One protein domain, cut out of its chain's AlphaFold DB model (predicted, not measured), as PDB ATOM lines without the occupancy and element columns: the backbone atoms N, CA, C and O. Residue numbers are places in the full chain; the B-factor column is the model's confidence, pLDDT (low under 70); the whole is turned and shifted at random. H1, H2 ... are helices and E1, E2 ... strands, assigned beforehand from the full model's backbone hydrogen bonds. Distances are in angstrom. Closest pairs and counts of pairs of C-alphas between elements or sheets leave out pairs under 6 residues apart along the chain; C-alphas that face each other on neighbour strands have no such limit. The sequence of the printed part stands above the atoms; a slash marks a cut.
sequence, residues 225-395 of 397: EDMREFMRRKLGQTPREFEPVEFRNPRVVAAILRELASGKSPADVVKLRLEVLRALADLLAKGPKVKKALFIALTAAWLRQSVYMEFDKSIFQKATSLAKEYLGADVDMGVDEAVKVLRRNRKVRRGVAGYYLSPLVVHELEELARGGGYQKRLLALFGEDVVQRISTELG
ATOM      1  N   GLU A 225     224.407 201.525 179.320       85.81
ATOM      2  CA  GLU A 225     224.495 202.903 178.856       85.81
ATOM      3  C   GLU A 225     225.191 202.988 177.492       85.81
ATOM      4  O   GLU A 225     224.658 203.630 176.586       85.81
ATOM      5  N   ASP A 226     226.307 202.271 177.319       85.38
ATOM      6  CA  ASP A 226     227.074 202.229 176.068       85.38
ATOM      7  C   ASP A 226     226.219 201.620 174.935       85.38
ATOM      8  O   ASP A 226     226.180 202.131 173.812       85.38
ATOM      9  N   MET A 227     225.450 200.565 175.237       87.81
ATOM     10  CA  MET A 227     224.514 199.953 174.280       87.81
ATOM     11  C   MET A 227     223.343 200.869 173.924       87.81
ATOM     12  O   MET A 227     222.916 200.930 172.767       87.81
ATOM     13  N   ARG A 228     222.809 201.599 174.907       89.50
ATOM     14  CA  ARG A 228     221.727 202.562 174.682       89.50
ATOM     15  C   ARG A 228     222.204 203.731 173.826       89.50
ATOM     16  O   ARG A 228     221.474 204.172 172.938       89.50
ATOM     17  N   GLU A 229     223.423 204.211 174.052       88.69
ATOM     18  CA  GLU A 229     224.049 205.225 173.208       88.69
ATOM     19  C   GLU A 229     224.286 204.710 171.786       88.69
ATOM     20  O   GLU A 229     223.957 205.409 170.829       88.69
ATOM     21  N   PHE A 230     224.763 203.472 171.620       88.75
ATOM     22  CA  PHE A 230     224.864 202.837 170.305       88.75
ATOM     23  C   PHE A 230     223.515 202.826 169.573       88.75
ATOM     24  O   PHE A 230     223.427 203.336 168.457       88.75
ATOM     25  N   MET A 231     222.445 202.350 170.218       89.56
ATOM     26  CA  MET A 231     221.101 202.352 169.629       89.56
ATOM     27  C   MET A 231     220.636 203.769 169.261       89.56
ATOM     28  O   MET A 231     220.131 203.985 168.159       89.56
ATOM     29  N   ARG A 232     220.861 204.755 170.140       90.81
ATOM     30  CA  ARG A 232     220.533 206.164 169.878       90.81
ATOM     31  C   ARG A 232     221.288 206.709 168.667       90.81
ATOM     32  O   ARG A 232     220.677 207.370 167.838       90.81
ATOM     33  N   ARG A 233     222.585 206.412 168.521       90.06
ATOM     34  CA  ARG A 233     223.379 206.836 167.353       90.06
ATOM     35  C   ARG A 233     222.837 206.257 166.044       90.06
ATOM     36  O   ARG A 233     222.918 206.929 165.023       90.06
ATOM     37  N   LYS A 234     222.287 205.035 166.061       90.31
ATOM     38  CA  LYS A 234     221.729 204.384 164.859       90.31
ATOM     39  C   LYS A 234     220.313 204.833 164.514       90.31
ATOM     40  O   LYS A 234     219.982 204.900 163.338       90.31
ATOM     41  N   LEU A 235     219.498 205.148 165.515       88.94
ATOM     42  CA  LEU A 235     218.084 205.496 165.330       88.94
ATOM     43  C   LEU A 235     217.795 207.003 165.468       88.94
ATOM     44  O   LEU A 235     216.654 207.425 165.308       88.94
ATOM     45  N   GLY A 236     218.787 207.820 165.831       88.31
ATOM     46  CA  GLY A 236     218.631 209.230 166.220       88.31
ATOM     47  C   GLY A 236     218.092 209.413 167.647       88.31
ATOM     48  O   GLY A 236     218.557 210.276 168.389       88.31
ATOM     49  N   GLN A 237     217.165 208.555 168.071       88.81
ATOM     50  CA  GLN A 237     216.631 208.481 169.430       88.81
ATOM     51  C   GLN A 237     216.379 207.025 169.828       88.81
ATOM     52  O   GLN A 237     216.175 206.174 168.968       88.81
ATOM     53  N   THR A 238     216.377 206.719 171.124       87.38
ATOM     54  CA  THR A 238     215.921 205.404 171.599       87.38
ATOM     55  C   THR A 238     214.391 205.414 171.630       87.38
ATOM     56  O   THR A 238     213.841 206.265 172.328       87.38
ATOM     57  N   PRO A 239     213.694 204.523 170.898       90.75
ATOM     58  CA  PRO A 239     212.240 204.425 170.981       90.75
ATOM     59  C   PRO A 239     211.772 204.180 172.419       90.75
ATOM     60  O   PRO A 239     212.425 203.445 173.170       90.75
ATOM     61  N   ARG A 240     210.639 204.786 172.794       92.50
ATOM     62  CA  ARG A 240     210.081 204.736 174.156       92.50
ATOM     63  C   ARG A 240     209.865 203.297 174.629       92.50
ATOM     64  O   ARG A 240     210.077 202.970 175.792       92.50
ATOM     65  N   GLU A 241     209.496 202.427 173.703       91.94
ATOM     66  CA  GLU A 241     209.221 201.007 173.903       91.94
ATOM     67  C   GLU A 241     210.438 200.239 174.444       91.94
ATOM     68  O   GLU A 241     210.287 199.223 175.123       91.94
ATOM     69  N   PHE A 242     211.651 200.753 174.209       91.12
ATOM     70  CA  PHE A 242     212.904 200.166 174.682       91.12
ATOM     71  C   PHE A 242     213.503 200.869 175.911       91.12
ATOM     72  O   PHE A 242     214.493 200.389 176.463       91.12
ATOM     73  N   GLU A 243     212.910 201.965 176.401       89.19
ATOM     74  CA  GLU A 243     213.340 202.637 177.638       89.19
ATOM     75  C   GLU A 243     213.443 201.725 178.873       89.19
ATOM     76  O   GLU A 243     214.391 201.905 179.652       89.19
ATOM     77  N   PRO A 244     212.535 200.752 179.106       89.56
ATOM     78  CA  PRO A 244     212.641 199.883 180.272       89.56
ATOM     79  C   PRO A 244     213.712 198.792 180.125       89.56
ATOM     80  O   PRO A 244     213.984 198.111 181.113       89.56
ATOM     81  N   VAL A 245     214.306 198.615 178.937       90.25
ATOM     82  CA  VAL A 245     215.280 197.555 178.653       90.25
ATOM     83  C   VAL A 245     216.700 198.007 179.012       90.25
ATOM     84  O   VAL A 245     217.183 199.065 178.591       90.25
ATOM     85  N   GLU A 246     217.391 197.175 179.785       88.94
ATOM     86  CA  GLU A 246     218.815 197.276 180.090       88.94
ATOM     87  C   GLU A 246     219.608 196.464 179.066       88.94
ATOM     88  O   GLU A 246     219.922 195.295 179.280       88.94
ATOM     89  N   PHE A 247     219.913 197.074 177.922       85.69
ATOM     90  CA  PHE A 247     220.624 196.395 176.841       85.69
ATOM     91  C   PHE A 247     222.029 195.946 177.247       85.69
ATOM     92  O   PHE A 247     222.949 196.749 177.273       85.69
ATOM     93  N   ARG A 248     222.208 194.655 177.530       78.31
ATOM     94  CA  ARG A 248     223.513 194.057 177.882       78.31
ATOM     95  C   ARG A 248     224.056 193.115 176.819       78.31
ATOM     96  O   ARG A 248     225.242 192.814 176.826       78.31
ATOM     97  N   ASN A 249     223.193 192.651 175.917       77.19
ATOM     98  CA  ASN A 249     223.556 191.725 174.858       77.19
ATOM     99  C   ASN A 249     223.614 192.463 173.506       77.19
ATOM    100  O   ASN A 249     222.561 192.840 172.976       77.19
ATOM    101  N   PRO A 250     224.814 192.657 172.925       78.00
ATOM    102  CA  PRO A 250     224.980 193.271 171.610       78.00
ATOM    103  C   PRO A 250     224.137 192.630 170.508       78.00
ATOM    104  O   PRO A 250     223.577 193.343 169.678       78.00
ATOM    105  N   ARG A 251     223.955 191.305 170.548       76.12
ATOM    106  CA  ARG A 251     223.197 190.576 169.525       76.12
ATOM    107  C   ARG A 251     221.722 190.915 169.522       76.12
ATOM    108  O   ARG A 251     221.116 191.043 168.461       76.12
ATOM    109  N   VAL A 252     221.141 191.078 170.709       80.31
ATOM    110  CA  VAL A 252     219.735 191.476 170.834       80.31
ATOM    111  C   VAL A 252     219.546 192.873 170.273       80.31
ATOM    112  O   VAL A 252     218.612 193.111 169.511       80.31
ATOM    113  N   VAL A 253     220.472 193.785 170.569       85.31
ATOM    114  CA  VAL A 253     220.433 195.133 169.999       85.31
ATOM    115  C   VAL A 253     220.593 195.099 168.479       85.31
ATOM    116  O   VAL A 253     219.808 195.742 167.786       85.31
ATOM    117  N   ALA A 254     221.525 194.310 167.942       82.25
ATOM    118  CA  ALA A 254     221.687 194.126 166.499       82.25
ATOM    119  C   ALA A 254     220.415 193.566 165.834       82.25
ATOM    120  O   ALA A 254     220.012 194.021 164.762       82.25
ATOM    121  N   ALA A 255     219.756 192.588 166.464       82.69
ATOM    122  CA  ALA A 255     218.497 192.017 165.985       82.69
ATOM    123  C   ALA A 255     217.355 193.047 165.992       82.69
ATOM    124  O   ALA A 255     216.648 193.184 164.992       82.69
ATOM    125  N   ILE A 256     217.221 193.827 167.070       88.19
ATOM    126  CA  ILE A 256     216.244 194.922 167.167       88.19
ATOM    127  C   ILE A 256     216.487 195.955 166.063       88.19
ATOM    128  O   ILE A 256     215.562 196.312 165.338       88.19
ATOM    129  N   LEU A 257     217.733 196.401 165.881       89.19
ATOM    130  CA  LEU A 257     218.077 197.378 164.848       89.19
ATOM    131  C   LEU A 257     217.787 196.855 163.434       89.19
ATOM    132  O   LEU A 257     217.298 197.615 162.601       89.19
ATOM    133  N   ARG A 258     218.026 195.563 163.165       86.50
ATOM    134  CA  ARG A 258     217.648 194.905 161.900       86.50
ATOM    135  C   ARG A 258     216.155 194.971 161.630       86.50
ATOM    136  O   ARG A 258     215.740 195.319 160.530       86.50
ATOM    137  N   GLU A 259     215.350 194.643 162.628       88.62
ATOM    138  CA  GLU A 259     213.898 194.643 162.494       88.62
ATOM    139  C   GLU A 259     213.340 196.044 162.254       88.62
ATOM    140  O   GLU A 259     212.505 196.228 161.367       88.62
ATOM    141  N   LEU A 260     213.852 197.036 162.981       90.50
ATOM    142  CA  LEU A 260     213.486 198.436 162.779       90.50
ATOM    143  C   LEU A 260     213.903 198.920 161.383       90.50
ATOM    144  O   LEU A 260     213.109 199.548 160.688       90.50
ATOM    145  N   ALA A 261     215.109 198.565 160.928       86.94
ATOM    146  CA  ALA A 261     215.586 198.894 159.584       86.94
ATOM    147  C   ALA A 261     214.751 198.231 158.471       86.94
ATOM    148  O   ALA A 261     214.625 198.798 157.390       86.94
ATOM    149  N   SER A 262     214.134 197.070 158.733       87.56
ATOM    150  CA  SER A 262     213.186 196.427 157.806       87.56
ATOM    151  C   SER A 262     211.791 197.074 157.778       87.56
ATOM    152  O   SER A 262     210.891 196.558 157.120       87.56
ATOM    153  N   GLY A 263     211.594 198.188 158.490       88.50
ATOM    154  CA  GLY A 263     210.343 198.947 158.506       88.50
ATOM    155  C   GLY A 263     209.329 198.508 159.565       88.50
ATOM    156  O   GLY A 263     208.204 199.004 159.551       88.50
ATOM    157  N   LYS A 264     209.688 197.608 160.493       91.19
ATOM    158  CA  LYS A 264     208.800 197.257 161.613       91.19
ATOM    159  C   LYS A 264     208.716 198.415 162.603       91.19
ATOM    160  O   LYS A 264     209.732 199.039 162.913       91.19
ATOM    161  N   SER A 265     207.525 198.668 163.145       93.94
ATOM    162  CA  SER A 265     207.382 199.660 164.212       93.94
ATOM    163  C   SER A 265     208.032 199.154 165.513       93.94
ATOM    164  O   SER A 265     208.032 197.944 165.762       93.94
ATOM    165  N   PRO A 266     208.562 200.035 166.383       93.31
ATOM    166  CA  PRO A 266     209.080 199.632 167.694       93.31
ATOM    167  C   PRO A 266     208.075 198.821 168.527       93.31
ATOM    168  O   PRO A 266     208.451 197.838 169.168       93.31
ATOM    169  N   ALA A 267     206.791 199.177 168.444       93.75
ATOM    170  CA  ALA A 267     205.696 198.444 169.065       93.75
ATOM    171  C   ALA A 267     205.596 196.993 168.563       93.75
ATOM    172  O   ALA A 267     205.501 196.069 169.374       93.75
ATOM    173  N   ASP A 268     205.680 196.769 167.248       90.88
ATOM    174  CA  ASP A 268     205.649 195.419 166.665       90.88
ATOM    175  C   ASP A 268     206.874 194.595 167.078       90.88
ATOM    176  O   ASP A 268     206.768 193.398 167.353       90.88
ATOM    177  N   VAL A 269     208.042 195.241 167.167       91.00
ATOM    178  CA  VAL A 269     209.307 194.627 167.602       91.00
ATOM    179  C   VAL A 269     209.211 194.158 169.060       91.00
ATOM    180  O   VAL A 269     209.606 193.028 169.369       91.00
ATOM    181  N   VAL A 270     208.641 194.963 169.964       92.06
ATOM    182  CA  VAL A 270     208.383 194.548 171.356       92.06
ATOM    183  C   VAL A 270     207.313 193.463 171.427       92.06
ATOM    184  O   VAL A 270     207.515 192.449 172.102       92.06
ATOM    185  N   LYS A 271     206.198 193.626 170.709       91.00
ATOM    186  CA  LYS A 271     205.095 192.660 170.701       91.00
ATOM    187  C   LYS A 271     205.560 191.268 170.278       91.00
ATOM    188  O   LYS A 271     205.284 190.303 170.988       91.00
ATOM    189  N   LEU A 272     206.343 191.178 169.202       85.81
ATOM    190  CA  LEU A 272     206.915 189.920 168.721       85.81
ATOM    191  C   LEU A 272     207.728 189.212 169.815       85.81
ATOM    192  O   LEU A 272     207.599 188.007 170.017       85.81
ATOM    193  N   ARG A 273     208.546 189.956 170.565       88.75
ATOM    194  CA  ARG A 273     209.346 189.392 171.664       88.75
ATOM    195  C   ARG A 273     208.466 188.888 172.794       88.75
ATOM    196  O   ARG A 273     208.678 187.787 173.289       88.75
ATOM    197  N   LEU A 274     207.446 189.650 173.179       90.81
ATOM    198  CA  LEU A 274     206.506 189.221 174.211       90.81
ATOM    199  C   LEU A 274     205.733 187.959 173.802       90.81
ATOM    200  O   LEU A 274     205.536 187.078 174.636       90.81
ATOM    201  N   GLU A 275     205.346 187.825 172.533       87.19
ATOM    202  CA  GLU A 275     204.713 186.608 172.008       87.19
ATOM    203  C   GLU A 275     205.641 185.390 172.124       87.19
ATOM    204  O   GLU A 275     205.217 184.332 172.597       87.19
ATOM    205  N   VAL A 276     206.927 185.558 171.804       83.88
ATOM    206  CA  VAL A 276     207.949 184.514 171.978       83.88
ATOM    207  C   VAL A 276     208.118 184.121 173.452       83.88
ATOM    208  O   VAL A 276     208.125 182.937 173.791       83.88
ATOM    209  N   LEU A 277     208.203 185.092 174.362       89.88
ATOM    210  CA  LEU A 277     208.331 184.818 175.800       89.88
ATOM    211  C   LEU A 277     207.076 184.148 176.378       89.88
ATOM    212  O   LEU A 277     207.174 183.295 177.264       89.88
ATOM    213  N   ARG A 278     205.891 184.498 175.866       89.75
ATOM    214  CA  ARG A 278     204.623 183.854 176.232       89.75
ATOM    215  C   ARG A 278     204.607 182.395 175.792       89.75
ATOM    216  O   ARG A 278     204.290 181.525 176.600       89.75
ATOM    217  N   ALA A 279     205.014 182.125 174.557       84.50
ATOM    218  CA  ALA A 279     205.150 180.773 174.032       84.50
ATOM    219  C   ALA A 279     206.114 179.908 174.860       84.50
ATOM    220  O   ALA A 279     205.812 178.755 175.180       84.50
ATOM    221  N   LEU A 280     207.253 180.477 175.265       85.69
ATOM    222  CA  LEU A 280     208.200 179.811 176.159       85.69
ATOM    223  C   LEU A 280     207.571 179.485 177.512       85.69
ATOM    224  O   LEU A 280     207.704 178.366 178.007       85.69
ATOM    225  N   ALA A 281     206.841 180.426 178.107       90.75
ATOM    226  CA  ALA A 281     206.136 180.165 179.354       90.75
ATOM    227  C   ALA A 281     205.081 179.058 179.203       90.75
ATOM    228  O   ALA A 281     204.944 178.210 180.089       90.75
ATOM    229  N   ASP A 282     204.369 179.034 178.072       88.19
ATOM    230  CA  ASP A 282     203.381 178.009 177.743       88.19
ATOM    231  C   ASP A 282     203.983 176.608 177.608       88.19
ATOM    232  O   ASP A 282     203.319 175.631 177.969       88.19
ATOM    233  N   LEU A 283     205.226 176.523 177.131       84.62
ATOM    234  CA  LEU A 283     205.986 175.285 176.999       84.62
ATOM    235  C   LEU A 283     206.556 174.803 178.341       84.62
ATOM    236  O   LEU A 283     206.522 173.609 178.640       84.62
ATOM    237  N   LEU A 284     207.080 175.727 179.150       86.69
ATOM    238  CA  LEU A 284     207.844 175.423 180.365       86.69
ATOM    239  C   LEU A 284     206.982 175.279 181.627       86.69
ATOM    240  O   LEU A 284     207.458 174.786 182.657       86.69
ATOM    241  N   ALA A 285     205.721 175.710 181.596       89.38
ATOM    242  CA  ALA A 285     204.826 175.661 182.747       89.38
ATOM    243  C   ALA A 285     203.528 174.892 182.475       89.38
ATOM    244  O   ALA A 285     202.935 174.945 181.400       89.38
ATOM    245  N   LYS A 286     203.034 174.218 183.520       89.38
ATOM    246  CA  LYS A 286     201.726 173.555 183.525       89.38
ATOM    247  C   LYS A 286     200.728 174.388 184.326       89.38
ATOM    248  O   LYS A 286     200.991 174.757 185.467       89.38
ATOM    249  N   GLY A 287     199.566 174.639 183.727       90.81
ATOM    250  CA  GLY A 287     198.467 175.380 184.343       90.81
ATOM    251  C   GLY A 287     198.493 176.889 184.048       90.81
ATOM    252  O   GLY A 287     199.563 177.503 184.019       90.81
ATOM    253  N   PRO A 288     197.317 177.513 183.855       91.50
ATOM    254  CA  PRO A 288     197.200 178.872 183.318       91.50
ATOM    255  C   PRO A 288     197.853 179.933 184.213       91.50
ATOM    256  O   PRO A 288     198.557 180.812 183.723       91.50
ATOM    257  N   LYS A 289     197.705 179.817 185.541       92.94
ATOM    258  CA  LYS A 289     198.333 180.753 186.488       92.94
ATOM    259  C   LYS A 289     199.859 180.673 186.473       92.94
ATOM    260  O   LYS A 289     200.520 181.701 186.569       92.94
ATOM    261  N   VAL A 290     200.426 179.470 186.353       94.12
ATOM    262  CA  VAL A 290     201.888 179.285 186.349       94.12
ATOM    263  C   VAL A 290     202.484 179.795 185.043       94.12
ATOM    264  O   VAL A 290     203.498 180.482 185.085       94.12
ATOM    265  N   LYS A 291     201.821 179.529 183.910       94.31
ATOM    266  CA  LYS A 291     202.191 180.059 182.589       94.31
ATOM    267  C   LYS A 291     202.232 181.583 182.592       94.31
ATOM    268  O   LYS A 291     203.247 182.171 182.248       94.31
ATOM    269  N   LYS A 292     201.177 182.221 183.096       94.44
ATOM    270  CA  LYS A 292     201.093 183.682 183.208       94.44
ATOM    271  C   LYS A 292     202.183 184.274 184.108       94.44
ATOM    272  O   LYS A 292     202.844 185.230 183.722       94.44
ATOM    273  N   ALA A 293     202.421 183.673 185.273       94.94
ATOM    274  CA  ALA A 293     203.479 184.128 186.171       94.94
ATOM    275  C   ALA A 293     204.883 183.933 185.563       94.94
ATOM    276  O   ALA A 293     205.741 184.802 185.706       94.94
ATOM    277  N   LEU A 294     205.120 182.810 184.872       95.25
ATOM    278  CA  LEU A 294     206.400 182.522 184.220       95.25
ATOM    279  C   LEU A 294     206.647 183.451 183.038       95.25
ATOM    280  O   LEU A 294     207.761 183.932 182.897       95.25
ATOM    281  N   PHE A 295     205.617 183.768 182.255       94.88
ATOM    282  CA  PHE A 295     205.702 184.765 181.194       94.88
ATOM    283  C   PHE A 295     206.209 186.107 181.732       94.88
ATOM    284  O   PHE A 295     207.207 186.613 181.233       94.88
ATOM    285  N   ILE A 296     205.621 186.621 182.818       94.88
ATOM    286  CA  ILE A 296     206.070 187.880 183.436       94.88
ATOM    287  C   ILE A 296     207.530 187.783 183.906       94.88
ATOM    288  O   ILE A 296     208.299 188.722 183.714       94.88
ATOM    289  N   ALA A 297     207.941 186.658 184.501       94.19
ATOM    290  CA  ALA A 297     209.330 186.462 184.926       94.19
ATOM    291  C   ALA A 297     210.313 186.391 183.743       94.19
ATOM    292  O   ALA A 297     211.421 186.913 183.836       94.19
ATOM    293  N   LEU A 298     209.912 185.786 182.622       93.38
ATOM    294  CA  LEU A 298     210.700 185.768 181.390       93.38
ATOM    295  C   LEU A 298     210.780 187.166 180.757       93.38
ATOM    296  O   LEU A 298     211.852 187.570 180.318       93.38
ATOM    297  N   THR A 299     209.695 187.947 180.783       94.06
ATOM    298  CA  THR A 299     209.710 189.363 180.382       94.06
ATOM    299  C   THR A 299     210.627 190.192 181.277       94.06
ATOM    300  O   THR A 299     211.397 190.999 180.770       94.06
ATOM    301  N   ALA A 300     210.620 189.965 182.593       93.44
ATOM    302  CA  ALA A 300     211.553 190.604 183.521       93.44
ATOM    303  C   ALA A 300     213.020 190.254 183.207       93.44
ATOM    304  O   ALA A 300     213.875 191.141 183.203       93.44
ATOM    305  N   ALA A 301     213.308 188.988 182.893       90.31
ATOM    306  CA  ALA A 301     214.636 188.553 182.462       90.31
ATOM    307  C   ALA A 301     215.060 189.206 181.134       90.31
ATOM    308  O   ALA A 301     216.200 189.648 181.007       90.31
ATOM    309  N   TRP A 302     214.139 189.342 180.173       90.69
ATOM    310  CA  TRP A 302     214.386 190.043 178.910       90.69
ATOM    311  C   TRP A 302     214.640 191.543 179.107       90.69
ATOM    312  O   TRP A 302     215.585 192.074 178.529       90.69
ATOM    313  N   LEU A 303     213.884 192.222 179.980       91.81
ATOM    314  CA  LEU A 303     214.148 193.623 180.338       91.81
ATOM    315  C   LEU A 303     215.556 193.814 180.910       91.81
ATOM    316  O   LEU A 303     216.163 194.859 180.710       91.81
ATOM    317  N   ARG A 304     216.089 192.804 181.601       87.81
ATOM    318  CA  ARG A 304     217.452 192.797 182.153       87.81
ATOM    319  C   ARG A 304     218.490 192.230 181.187       87.81
ATOM    320  O   ARG A 304     219.675 192.264 181.504       87.81
ATOM    321  N   GLN A 305     218.048 191.697 180.046       84.00
ATOM    322  CA  GLN A 305     218.865 190.996 179.056       84.00
ATOM    323  C   GLN A 305     219.725 189.880 179.668       84.00
ATOM    324  O   GLN A 305     220.858 189.648 179.251       84.00
ATOM    325  N   SER A 306     219.202 189.208 180.701       81.81
ATOM    326  CA  SER A 306     219.898 188.120 181.383       81.81
ATOM    327  C   SER A 306     218.940 187.240 182.181       81.81
ATOM    328  O   SER A 306     218.214 187.714 183.056       81.81
ATOM    329  N   VAL A 307     219.009 185.930 181.942       80.19
ATOM    330  CA  VAL A 307     218.295 184.907 182.730       80.19
ATOM    331  C   VAL A 307     218.944 184.618 184.089       80.19
ATOM    332  O   VAL A 307     218.324 183.981 184.941       80.19
ATOM    333  N   TYR A 308     220.176 185.093 184.301       79.25
ATOM    334  CA  TYR A 308     220.960 184.871 185.519       79.25
ATOM    335  C   TYR A 308     220.832 186.014 186.531       79.25
ATOM    336  O   TYR A 308     221.165 185.836 187.703       79.25
ATOM    337  N   MET A 309     220.371 187.188 186.095       81.31
ATOM    338  CA  MET A 309     220.273 188.360 186.957       81.31
ATOM    339  C   MET A 309     219.051 188.310 187.870       81.31
ATOM    340  O   MET A 309     217.972 187.847 187.501       81.31
ATOM    341  N   GLU A 310     219.219 188.882 189.061       86.19
ATOM    342  CA  GLU A 310     218.096 189.154 189.944       86.19
ATOM    343  C   GLU A 310     217.235 190.302 189.395       86.19
ATOM    344  O   GLU A 310     217.738 191.334 188.926       86.19
ATOM    345  N   PHE A 311     215.923 190.118 189.494       87.44
ATOM    346  CA  PHE A 311     214.886 191.103 189.242       87.44
ATOM    347  C   PHE A 311     214.104 191.367 190.537       87.44
ATOM    348  O   PHE A 311     213.650 190.453 191.237       87.44
ATOM    349  N   ASP A 312     213.984 192.646 190.879       89.75
ATOM    350  CA  ASP A 312     213.249 193.129 192.043       89.75
ATOM    351  C   ASP A 312     211.763 193.364 191.704       89.75
ATOM    352  O   ASP A 312     211.285 193.080 190.599       89.75
ATOM    353  N   LYS A 313     210.997 193.894 192.668       89.12
ATOM    354  CA  LYS A 313     209.582 194.220 192.435       89.12
ATOM    355  C   LYS A 313     209.392 195.277 191.340       89.12
ATOM    356  O   LYS A 313     208.392 195.206 190.633       89.12
ATOM    357  N   SER A 314     210.325 196.218 191.185       91.81
ATOM    358  CA  SER A 314     210.253 197.286 190.179       91.81
ATOM    359  C   SER A 314     210.347 196.713 188.764       91.81
ATOM    360  O   SER A 314     209.503 197.008 187.918       91.81
ATOM    361  N   ILE A 315     211.300 195.810 188.513       91.88
ATOM    362  CA  ILE A 315     211.426 195.132 187.215       91.88
ATOM    363  C   ILE A 315     210.200 194.259 186.923       91.88
ATOM    364  O   ILE A 315     209.693 194.278 185.803       91.88
ATOM    365  N   PHE A 316     209.661 193.558 187.925       90.94
ATOM    366  CA  PHE A 316     208.404 192.818 187.772       90.94
ATOM    367  C   PHE A 316     207.227 193.724 187.389       90.94
ATOM    368  O   PHE A 316     206.453 193.378 186.502       90.94
ATOM    369  N   GLN A 317     207.095 194.893 188.023       92.50
ATOM    370  CA  GLN A 317     206.044 195.862 187.693       92.50
ATOM    371  C   GLN A 317     206.189 196.389 186.261       92.50
ATOM    372  O   GLN A 317     205.192 196.470 185.542       92.50
ATOM    373  N   LYS A 318     207.419 196.698 185.827       93.69
ATOM    374  CA  LYS A 318     207.705 197.093 184.438       93.69
ATOM    375  C   LYS A 318     207.332 195.983 183.458       93.69
ATOM    376  O   LYS A 318     206.664 196.262 182.470       93.69
ATOM    377  N   ALA A 319     207.690 194.735 183.760       93.88
ATOM    378  CA  ALA A 319     207.355 193.577 182.936       93.88
ATOM    379  C   ALA A 319     205.837 193.377 182.805       93.88
ATOM    380  O   ALA A 319     205.341 193.225 181.690       93.88
ATOM    381  N   THR A 320     205.086 193.440 183.912       92.56
ATOM    382  CA  THR A 320     203.617 193.348 183.885       92.56
ATOM    383  C   THR A 320     202.992 194.499 183.095       92.56
ATOM    384  O   THR A 320     202.085 194.268 182.298       92.56
ATOM    385  N   SER A 321     203.478 195.728 183.290       92.25
ATOM    386  CA  SER A 321     202.951 196.915 182.599       92.25
ATOM    387  C   SER A 321     203.182 196.829 181.091       92.25
ATOM    388  O   SER A 321     202.242 197.007 180.324       92.25
ATOM    389  N   LEU A 322     204.399 196.459 180.679       92.50
ATOM    390  CA  LEU A 322     204.752 196.265 179.276       92.50
ATOM    391  C   LEU A 322     203.920 195.140 178.646       92.50
ATOM    392  O   LEU A 322     203.328 195.310 177.587       92.50
ATOM    393  N   ALA A 323     203.813 193.997 179.322       91.62
ATOM    394  CA  ALA A 323     202.993 192.886 178.853       91.62
ATOM    395  C   ALA A 323     201.532 193.308 178.626       91.62
ATOM    396  O   ALA A 323     200.948 192.984 177.591       91.62
ATOM    397  N   LYS A 324     200.956 194.063 179.567       91.19
ATOM    398  CA  LYS A 324     199.585 194.573 179.480       91.19
ATOM    399  C   LYS A 324     199.394 195.566 178.336       91.19
ATOM    400  O   LYS A 324     198.373 195.507 177.660       91.19
ATOM    401  N   GLU A 325     200.361 196.454 178.126       91.69
ATOM    402  CA  GLU A 325     200.333 197.464 177.064       91.69
ATOM    403  C   GLU A 325     200.286 196.824 175.669       91.69
ATOM    404  O   GLU A 325     199.459 197.212 174.849       91.69
ATOM    405  N   TYR A 326     201.109 195.797 175.421       90.75
ATOM    406  CA  TYR A 326     201.279 195.225 174.077       90.75
ATOM    407  C   TYR A 326     200.464 193.952 173.805       90.75
ATOM    408  O   TYR A 326     200.194 193.646 172.643       90.75
ATOM    409  N   LEU A 327     200.061 193.201 174.841       88.00
ATOM    410  CA  LEU A 327     199.290 191.951 174.703       88.00
ATOM    411  C   LEU A 327     197.907 191.978 175.383       88.00
ATOM    412  O   LEU A 327     197.171 190.995 175.291       88.00
ATOM    413  N   GLY A 328     197.530 193.078 176.045       85.38
ATOM    414  CA  GLY A 328     196.205 193.274 176.644       85.38
ATOM    415  C   GLY A 328     196.044 192.762 178.084       85.38
ATOM    416  O   GLY A 328     196.984 192.320 178.740       85.38
ATOM    417  N   ALA A 329     194.820 192.828 178.620       73.88
ATOM    418  CA  ALA A 329     194.537 192.533 180.034       73.88
ATOM    419  C   ALA A 329     194.688 191.046 180.421       73.88
ATOM    420  O   ALA A 329     194.910 190.726 181.592       73.88
ATOM    421  N   ASP A 330     194.638 190.131 179.451       72.69
ATOM    422  CA  ASP A 330     194.724 188.686 179.695       72.69
ATOM    423  C   ASP A 330     196.059 188.255 180.317       72.69
ATOM    424  O   ASP A 330     196.146 187.196 180.948       72.69
ATOM    425  N   VAL A 331     197.086 189.105 180.238       74.25
ATOM    426  CA  VAL A 331     198.408 188.885 180.838       74.25
ATOM    427  C   VAL A 331     198.634 189.633 182.164       74.25
ATOM    428  O   VAL A 331     199.683 189.460 182.777       74.25
ATOM    429  N   ASP A 332     197.620 190.316 182.710       78.62
ATOM    430  CA  ASP A 332     197.724 191.064 183.977       78.62
ATOM    431  C   ASP A 332     197.745 190.163 185.232       78.62
ATOM    432  O   ASP A 332     196.787 189.437 185.512       78.62
ATOM    433  N   MET A 333     198.840 190.179 185.993       85.00
ATOM    434  CA  MET A 333     198.955 189.505 187.292       85.00
ATOM    435  C   MET A 333     199.744 190.387 188.254       85.00
ATOM    436  O   MET A 333     200.834 190.864 187.932       85.00
ATOM    437  N   GLY A 334     199.213 190.553 189.468       85.81
ATOM    438  CA  GLY A 334     199.891 191.298 190.522       85.81
ATOM    439  C   GLY A 334     201.235 190.662 190.881       85.81
ATOM    440  O   GLY A 334     201.341 189.441 191.001       85.81
ATOM    441  N   VAL A 335     202.260 191.491 191.093       87.94
ATOM    442  CA  VAL A 335     203.643 191.039 191.340       87.94
ATOM    443  C   VAL A 335     203.736 190.041 192.496       87.94
ATOM    444  O   VAL A 335     204.380 189.001 192.367       87.94
ATOM    445  N   ASP A 336     203.049 190.306 193.607       89.94
ATOM    446  CA  ASP A 336     203.080 189.415 194.771       89.94
ATOM    447  C   ASP A 336     202.377 188.070 194.498       89.94
ATOM    448  O   ASP A 336     202.829 187.029 194.987       89.94
ATOM    449  N   GLU A 337     201.319 188.052 193.674       92.56
ATOM    450  CA  GLU A 337     200.692 186.802 193.219       92.56
ATOM    451  C   GLU A 337     201.640 186.031 192.294       92.56
ATOM    452  O   GLU A 337     201.861 184.838 192.522       92.56
ATOM    453  N   ALA A 338     202.258 186.703 191.316       91.44
ATOM    454  CA  ALA A 338     203.201 186.090 190.382       91.44
ATOM    455  C   ALA A 338     204.372 185.432 191.121       91.44
ATOM    456  O   ALA A 338     204.630 184.237 190.950       91.44
ATOM    457  N   VAL A 339     205.020 186.161 192.031       91.38
ATOM    458  CA  VAL A 339     206.120 185.641 192.857       91.38
ATOM    459  C   VAL A 339     205.663 184.452 193.704       91.38
ATOM    460  O   VAL A 339     206.355 183.431 193.771       91.38
ATOM    461  N   LYS A 340     204.489 184.537 194.341       93.94
ATOM    462  CA  LYS A 340     203.937 183.441 195.153       93.94
ATOM    463  C   LYS A 340     203.701 182.184 194.315       93.94
ATOM    464  O   LYS A 340     204.068 181.090 194.753       93.94
ATOM    465  N   VAL A 341     203.121 182.324 193.122       95.00
ATOM    466  CA  VAL A 341     202.885 181.218 192.182       95.00
ATOM    467  C   VAL A 341     204.212 180.612 191.724       95.00
ATOM    468  O   VAL A 341     204.386 179.395 191.818       95.00
ATOM    469  N   LEU A 342     205.171 181.434 191.297       93.56
ATOM    470  CA  LEU A 342     206.471 180.973 190.804       93.56
ATOM    471  C   LEU A 342     207.279 180.241 191.874       93.56
ATOM    472  O   LEU A 342     207.856 179.190 191.595       93.56
ATOM    473  N   ARG A 343     207.292 180.752 193.112       93.19
ATOM    474  CA  ARG A 343     207.992 180.109 194.235       93.19
ATOM    475  C   ARG A 343     207.379 178.761 194.590       93.19
ATOM    476  O   ARG A 343     208.115 177.791 194.750       93.19
ATOM    477  N   ARG A 344     206.046 178.680 194.675       93.69
ATOM    478  CA  ARG A 344     205.332 177.415 194.939       93.69
ATOM    479  C   ARG A 344     205.641 176.354 193.883       93.69
ATOM    480  O   ARG A 344     205.775 175.186 194.224       93.69
ATOM    481  N   ASN A 345     205.819 176.775 192.631       93.50
ATOM    482  CA  ASN A 345     206.142 175.898 191.505       93.50
ATOM    483  C   ASN A 345     207.652 175.773 191.224       93.50
ATOM    484  O   ASN A 345     208.034 175.228 190.193       93.50
ATOM    485  N   ARG A 346     208.522 176.270 192.119       91.88
ATOM    486  CA  ARG A 346     209.995 176.199 192.005       91.88
ATOM    487  C   ARG A 346     210.566 176.791 190.699       91.88
ATOM    488  O   ARG A 346     211.646 176.395 190.259       91.88
ATOM    489  N   LYS A 347     209.869 177.757 190.091       92.56
ATOM    490  CA  LYS A 347     210.287 178.435 188.848       92.56
ATOM    491  C   LYS A 347     211.180 179.658 189.091       92.56
ATOM    492  O   LYS A 347     211.933 180.040 188.206       92.56
ATOM    493  N   VAL A 348     211.163 180.215 190.302       91.56
ATOM    494  CA  VAL A 348     212.097 181.268 190.746       91.56
ATOM    495  C   VAL A 348     212.685 180.947 192.114       91.56
ATOM    496  O   VAL A 348     212.081 180.217 192.909       91.56
ATOM    497  N   ARG A 349     213.851 181.525 192.404       87.88
ATOM    498  CA  ARG A 349     214.498 181.509 193.722       87.88
ATOM    499  C   ARG A 349     214.644 182.932 194.254       87.88
ATOM    500  O   ARG A 349     214.628 183.884 193.485       87.88
ATOM    501  N   ARG A 350     214.717 183.067 195.580       89.75
ATOM    502  CA  ARG A 350     214.976 184.349 196.249       89.75
ATOM    503  C   ARG A 350     216.486 184.558 196.310       89.75
ATOM    504  O   ARG A 350     217.179 183.662 196.785       89.75
ATOM    505  N   GLY A 351     216.946 185.702 195.826       83.19
ATOM    506  CA  GLY A 351     218.322 186.164 195.946       83.19
ATOM    507  C   GLY A 351     218.471 187.241 197.020       83.19
ATOM    508  O   GLY A 351     217.637 187.338 197.930       83.19
ATOM    509  N   VAL A 352     219.541 188.029 196.921       80.56
ATOM    510  CA  VAL A 352     219.868 189.097 197.884       80.56
ATOM    511  C   VAL A 352     219.026 190.349 197.627       80.56
ATOM    512  O   VAL A 352     218.480 190.930 198.564       80.56
ATOM    513  N   ALA A 353     218.891 190.739 196.362       80.31
ATOM    514  CA  ALA A 353     218.202 191.945 195.914       80.31
ATOM    515  C   ALA A 353     216.774 191.673 195.398       80.31
ATOM    516  O   ALA A 353     215.957 192.590 195.320       80.31
ATOM    517  N   GLY A 354     216.432 190.424 195.072       90.00
ATOM    518  CA  GLY A 354     215.110 190.086 194.553       90.00
ATOM    519  C   GLY A 354     214.907 188.601 194.277       90.00
ATOM    520  O   GLY A 354     215.071 187.746 195.154       90.00
ATOM    521  N   TYR A 355     214.476 188.299 193.055       90.00
ATOM    522  CA  TYR A 355     214.240 186.943 192.573       90.00
ATOM    523  C   TYR A 355     214.999 186.704 191.277       90.00
ATOM    524  O   TYR A 355     215.222 187.630 190.514       90.00
ATOM    525  N   TYR A 356     215.359 185.458 191.006       89.88
ATOM    526  CA  TYR A 356     215.950 185.052 189.733       89.88
ATOM    527  C   TYR A 356     215.311 183.745 189.266       89.88
ATOM    528  O   TYR A 356     214.712 183.008 190.067       89.88
ATOM    529  N   LEU A 357     215.397 183.464 187.965       90.31
ATOM    530  CA  LEU A 357     214.890 182.215 187.400       90.31
ATOM    531  C   LEU A 357     215.599 181.027 188.056       90.31
ATOM    532  O   LEU A 357     216.796 181.065 188.331       90.31
ATOM    533  N   SER A 358     214.858 179.965 188.368       90.00
ATOM    534  CA  SER A 358     215.485 178.810 189.004       90.00
ATOM    535  C   SER A 358     216.465 178.130 188.037       90.00
ATOM    536  O   SER A 358     216.218 178.134 186.830       90.00
ATOM    537  N   PRO A 359     217.534 177.480 188.537       82.81
ATOM    538  CA  PRO A 359     218.491 176.780 187.677       82.81
ATOM    539  C   PRO A 359     217.842 175.760 186.733       82.81
ATOM    540  O   PRO A 359     218.332 175.552 185.636       82.81
ATOM    541  N   LEU A 360     216.713 175.164 187.135       85.44
ATOM    542  CA  LEU A 360     215.942 174.263 186.281       85.44
ATOM    543  C   LEU A 360     215.352 174.991 185.066       85.44
ATOM    544  O   LEU A 360     215.455 174.487 183.959       85.44
ATOM    545  N   VAL A 361     214.758 176.172 185.264       87.62
ATOM    546  CA  VAL A 361     214.210 176.974 184.158       87.62
ATOM    547  C   VAL A 361     215.328 177.448 183.241       87.62
ATOM    548  O   VAL A 361     215.187 177.374 182.028       87.62
ATOM    549  N   VAL A 362     216.444 177.904 183.813       82.00
ATOM    550  CA  VAL A 362     217.617 178.319 183.035       82.00
ATOM    551  C   VAL A 362     218.141 177.154 182.198       82.00
ATOM    552  O   VAL A 362     218.311 177.308 180.997       82.00
ATOM    553  N   HIS A 363     218.298 175.973 182.795       79.00
ATOM    554  CA  HIS A 363     218.726 174.777 182.076       79.00
ATOM    555  C   HIS A 363     217.742 174.376 180.963       79.00
ATOM    556  O   HIS A 363     218.165 174.078 179.852       79.00
ATOM    557  N   GLU A 364     216.429 174.424 181.216       83.38
ATOM    558  CA  GLU A 364     215.409 174.179 180.185       83.38
ATOM    559  C   GLU A 364     215.536 175.175 179.013       83.38
ATOM    560  O   GLU A 364     215.421 174.774 177.856       83.38
ATOM    561  N   LEU A 365     215.815 176.455 179.293       79.50
ATOM    562  CA  LEU A 365     216.080 177.484 178.277       79.50
ATOM    563  C   LEU A 365     217.397 177.243 177.519       79.50
ATOM    564  O   LEU A 365     217.459 177.480 176.314       79.50
ATOM    565  N   GLU A 366     218.442 176.750 178.185       73.06
ATOM    566  CA  GLU A 366     219.704 176.379 177.534       73.06
ATOM    567  C   GLU A 366     219.536 175.188 176.591       73.06
ATOM    568  O   GLU A 366     220.024 175.218 175.464       73.06
ATOM    569  N   GLU A 367     218.817 174.151 177.020       72.62
ATOM    570  CA  GLU A 367     218.510 172.978 176.194       72.62
ATOM    571  C   GLU A 367     217.666 173.351 174.967       72.62
ATOM    572  O   GLU A 367     217.847 172.800 173.877       72.62
ATOM    573  N   LEU A 368     216.763 174.322 175.134       71.75
ATOM    574  CA  LEU A 368     215.984 174.923 174.054       71.75
ATOM    575  C   LEU A 368     216.864 175.637 173.020       71.75
ATOM    576  O   LEU A 368     216.602 175.522 171.826       71.75
ATOM    577  N   ALA A 369     217.897 176.348 173.472       64.12
ATOM    578  CA  ALA A 369     218.825 177.076 172.608       64.12
ATOM    579  C   ALA A 369     219.864 176.171 171.910       64.12
ATOM    580  O   ALA A 369     220.438 176.577 170.903       64.12
ATOM    581  N   ARG A 370     220.123 174.961 172.433       63.81
ATOM    582  CA  ARG A 370     221.235 174.076 172.020       63.81
ATOM    583  C   ARG A 370     220.861 172.890 171.115       63.81
ATOM    584  O   ARG A 370     221.686 171.993 170.967       63.81
ATOM    585  N   GLY A 371     219.670 172.820 170.512       55.28
ATOM    586  CA  GLY A 371     219.324 171.665 169.654       55.28
ATOM    587  C   GLY A 371     218.478 170.571 170.300       55.28
ATOM    588  O   GLY A 371     218.223 169.556 169.653       55.28
ATOM    589  N   GLY A 372     218.059 170.714 171.564       56.91
ATOM    590  CA  GLY A 372     217.432 169.633 172.333       56.91
ATOM    591  C   GLY A 372     216.013 169.243 171.884       56.91
ATOM    592  O   GLY A 372     215.391 169.858 171.016       56.91
ATOM    593  N   GLY A 373     215.421 168.230 172.536       53.19
ATOM    594  CA  GLY A 373     214.070 167.722 172.222       53.19
ATOM    595  C   GLY A 373     212.930 168.752 172.326       53.19
ATOM    596  O   GLY A 373     211.834 168.520 171.811       53.19
ATOM    597  N   TYR A 374     213.182 169.900 172.959       54.62
ATOM    598  CA  TYR A 374     212.254 171.024 173.011       54.62
ATOM    599  C   TYR A 374     212.367 171.979 171.805       54.62
ATOM    600  O   TYR A 374     211.355 172.577 171.435       54.62
ATOM    601  N   GLN A 375     213.520 172.058 171.125       57.78
ATOM    602  CA  GLN A 375     213.681 172.842 169.892       57.78
ATOM    603  C   GLN A 375     212.745 172.337 168.791       57.78
ATOM    604  O   GLN A 375     212.052 173.129 168.166       57.78
ATOM    605  N   LYS A 376     212.616 171.013 168.627       58.59
ATOM    606  CA  LYS A 376     211.658 170.408 167.679       58.59
ATOM    607  C   LYS A 376     210.204 170.822 167.946       58.59
ATOM    608  O   LYS A 376     209.431 170.958 167.005       58.59
ATOM    609  N   ARG A 377     209.825 171.044 169.212       59.03
ATOM    610  CA  ARG A 377     208.468 171.490 169.582       59.03
ATOM    611  C   ARG A 377     208.261 172.972 169.297       59.03
ATOM    612  O   ARG A 377     207.181 173.343 168.864       59.03
ATOM    613  N   LEU A 378     209.280 173.803 169.509       58.53
ATOM    614  CA  LEU A 378     209.223 175.214 169.130       58.53
ATOM    615  C   LEU A 378     209.221 175.408 167.614       58.53
ATOM    616  O   LEU A 378     208.419 176.194 167.126       58.53
ATOM    617  N   LEU A 379     210.046 174.659 166.875       60.97
ATOM    618  CA  LEU A 379     210.032 174.641 165.409       60.97
ATOM    619  C   LEU A 379     208.637 174.287 164.881       60.97
ATOM    620  O   LEU A 379     208.131 174.953 163.985       60.97
ATOM    621  N   ALA A 380     207.984 173.288 165.486       57.81
ATOM    622  CA  ALA A 380     206.628 172.885 165.120       57.81
ATOM    623  C   ALA A 380     205.551 173.937 165.449       57.81
ATOM    624  O   ALA A 380     204.499 173.940 164.817       57.81
ATOM    625  N   LEU A 381     205.787 174.808 166.435       55.56
ATOM    626  CA  LEU A 381     204.825 175.830 166.860       55.56
ATOM    627  C   LEU A 381     205.044 177.189 166.180       55.56
ATOM    628  O   LEU A 381     204.080 177.932 166.014       55.56
ATOM    629  N   PHE A 382     206.282 177.526 165.809       57.53
ATOM    630  CA  PHE A 382     206.656 178.890 165.414       57.53
ATOM    631  C   PHE A 382     207.627 178.987 164.222       57.53
ATOM    632  O   PHE A 382     207.950 180.097 163.805       57.53
ATOM    633  N   GLY A 383     208.086 177.862 163.661       55.75
ATOM    634  CA  GLY A 383     209.050 177.837 162.555       55.75
ATOM    635  C   GLY A 383     210.507 178.097 162.973       55.75
ATOM    636  O   GLY A 383     210.807 178.357 164.140       55.75
ATOM    637  N   GLU A 384     211.431 177.997 162.009       55.56
ATOM    638  CA  GLU A 384     212.886 178.145 162.222       55.56
ATOM    639  C   GLU A 384     213.286 179.542 162.719       55.56
ATOM    640  O   GLU A 384     214.075 179.660 163.661       55.56
ATOM    641  N   ASP A 385     212.647 180.590 162.193       55.22
ATOM    642  CA  ASP A 385     212.950 181.986 162.526       55.22
ATOM    643  C   ASP A 385     212.757 182.323 164.014       55.22
ATOM    644  O   ASP A 385     213.472 183.163 164.562       55.22
ATOM    645  N   VAL A 386     211.796 181.690 164.695       56.12
ATOM    646  CA  VAL A 386     211.484 181.978 166.107       56.12
ATOM    647  C   VAL A 386     212.427 181.257 167.064       56.12
ATOM    648  O   VAL A 386     212.785 181.795 168.112       56.12
ATOM    649  N   VAL A 387     212.904 180.075 166.690       54.59
ATOM    650  CA  VAL A 387     213.868 179.313 167.492       54.59
ATOM    651  C   VAL A 387     215.222 180.014 167.551       54.59
ATOM    652  O   VAL A 387     215.798 180.134 168.632       54.59
ATOM    653  N   GLN A 388     215.694 180.552 166.426       56.44
ATOM    654  CA  GLN A 388     216.956 181.297 166.373       56.44
ATOM    655  C   GLN A 388     216.884 182.639 167.132       56.44
ATOM    656  O   GLN A 388     217.885 183.134 167.653       56.44
ATOM    657  N   ARG A 389     215.679 183.211 167.272       62.19
ATOM    658  CA  ARG A 389     215.427 184.403 168.098       62.19
ATOM    659  C   ARG A 389     215.494 184.101 169.592       62.19
ATOM    660  O   ARG A 389     216.008 184.920 170.338       62.19
ATOM    661  N   ILE A 390     215.028 182.940 170.050       58.47
ATOM    662  CA  ILE A 390     214.968 182.603 171.486       58.47
ATOM    663  C   ILE A 390     216.354 182.537 172.139       58.47
ATOM    664  O   ILE A 390     216.528 183.050 173.247       58.47
ATOM    665  N   SER A 391     217.343 181.949 171.461       56.97
ATOM    666  CA  SER A 391     218.731 181.910 171.945       56.97
ATOM    667  C   SER A 391     219.334 183.315 172.059       56.97
ATOM    668  O   SER A 391     220.008 183.624 173.043       56.97
ATOM    669  N   THR A 392     219.021 184.174 171.086       61.97
ATOM    670  CA  THR A 392     219.484 185.563 171.014       61.97
ATOM    671  C   THR A 392     218.824 186.430 172.091       61.97
ATOM    672  O   THR A 392     219.521 187.037 172.899       61.97
ATOM    673  N   GLU A 393     217.490 186.446 172.161       62.91
ATOM    674  CA  GLU A 393     216.682 187.372 172.975       62.91
ATOM    675  C   GLU A 393     216.849 187.195 174.490       62.91
ATOM    676  O   GLU A 393     216.685 188.156 175.242       62.91
ATOM    677  N   LEU A 394     217.177 185.989 174.960       56.28
ATOM    678  CA  LEU A 394     217.331 185.705 176.391       56.28
ATOM    679  C   LEU A 394     218.793 185.671 176.868       56.28
ATOM    680  O   LEU A 394     219.029 185.489 178.064       56.28
ATOM    681  N   GLY A 395     219.770 185.850 175.968       52.38
ATOM    682  CA  GLY A 395     221.197 185.806 176.319       52.38
ATOM    683  C   GLY A 395     221.627 184.461 176.912       52.38
ATOM    684  O   GLY A 395     222.397 184.416 177.868       52.38
TER     685      GLY A 395
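What this domain is: This is residues 225 to 395 of the 397 residues of an uncharacterized protein of Pyrobaculum calidifontis (strain DSM 21063 / JCM 11548 / VA1) (UniProt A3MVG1). A long helix, H3, runs through the middle, with three crossed helices, H4, H5 and H6, packed together on one side of it and a smaller group, H7, H8 and H9, on another. H1 and H2 lie side by side beyond the first residues of H3, and the small hairpin E1 E2 packs on H6 and H4. The printed part has 171 residues, with nine named helices and two antiparallel strands in the order H1 H2 H3 H4 H5 H6 E1 E2 H7 H8 H9; the class is mostly helix. It is compact, with a radius of gyration of the C-alphas of 15.3 A, and spans 45 by 35 by 30 A.

How they stand to each other: H1, residues 225 to 235, touches H2, residues 250 to 261, at a shallow tilt of 19 degrees, the same way; the closest C-alphas, of Met 227 and Pro 250, are 7.2 A apart. With residues 256 to 260 alone, H2 touches H3, residues 266 to 284, closest at Leu 260 and Pro 266, 6.7 A between C-alphas. H3 touches H4, residues 288 to 303, at a steep tilt of 48 degrees, opposite ways, with the C-alphas of Ala 281 and Phe 295 closest at 5.0 A. H4 is about perpendicular, at 73 degrees, to H5, residues 313 to 327, which it touches with residues 296 to 303 alone; the C-alphas of Ala 300 and Ala 319 come closest, 5.2 A apart. H4 touches H6, residues 335 to 344, with residues 289 to 296 alone, closest at the C-alphas of Ala 293 and Ala 338, 4.7 A. E1, residues 348 to 350, and E2, residues 355 to 357, form an antiparallel hairpin, with N 349 and O 356 2.9 A apart, within hydrogen-bond range. H7, residues 359 to 369, touches H9, residues 384 to 393, closest at the C-alphas of Ala 369 and Ser 391, 4.9 A. H8, residues 375 to 382, touches H9, with the C-alphas of Leu 379 and Val 387 closest at 6.4 A. Every O i to N i+4 pair is within hydrogen-bond range in H1 to H8; in H9, 4 of 6 are.

Where its parts are: H1 begins at C-alpha 225, (224.495, 202.903, 178.856). H3 is 27.4 A long from first to last C-alpha, H4 22.7 A and H5 20.6 A. H9 ends at C-alpha 393, (216.682, 187.372, 172.975).

The domain as a whole: The C-alphas farthest apart, of Gly 236 and Arg 344, are 44.9 A apart. The printed part has no cut, and its one long link joins H1 to H2. Residues 369 to 395 have pLDDT under 70.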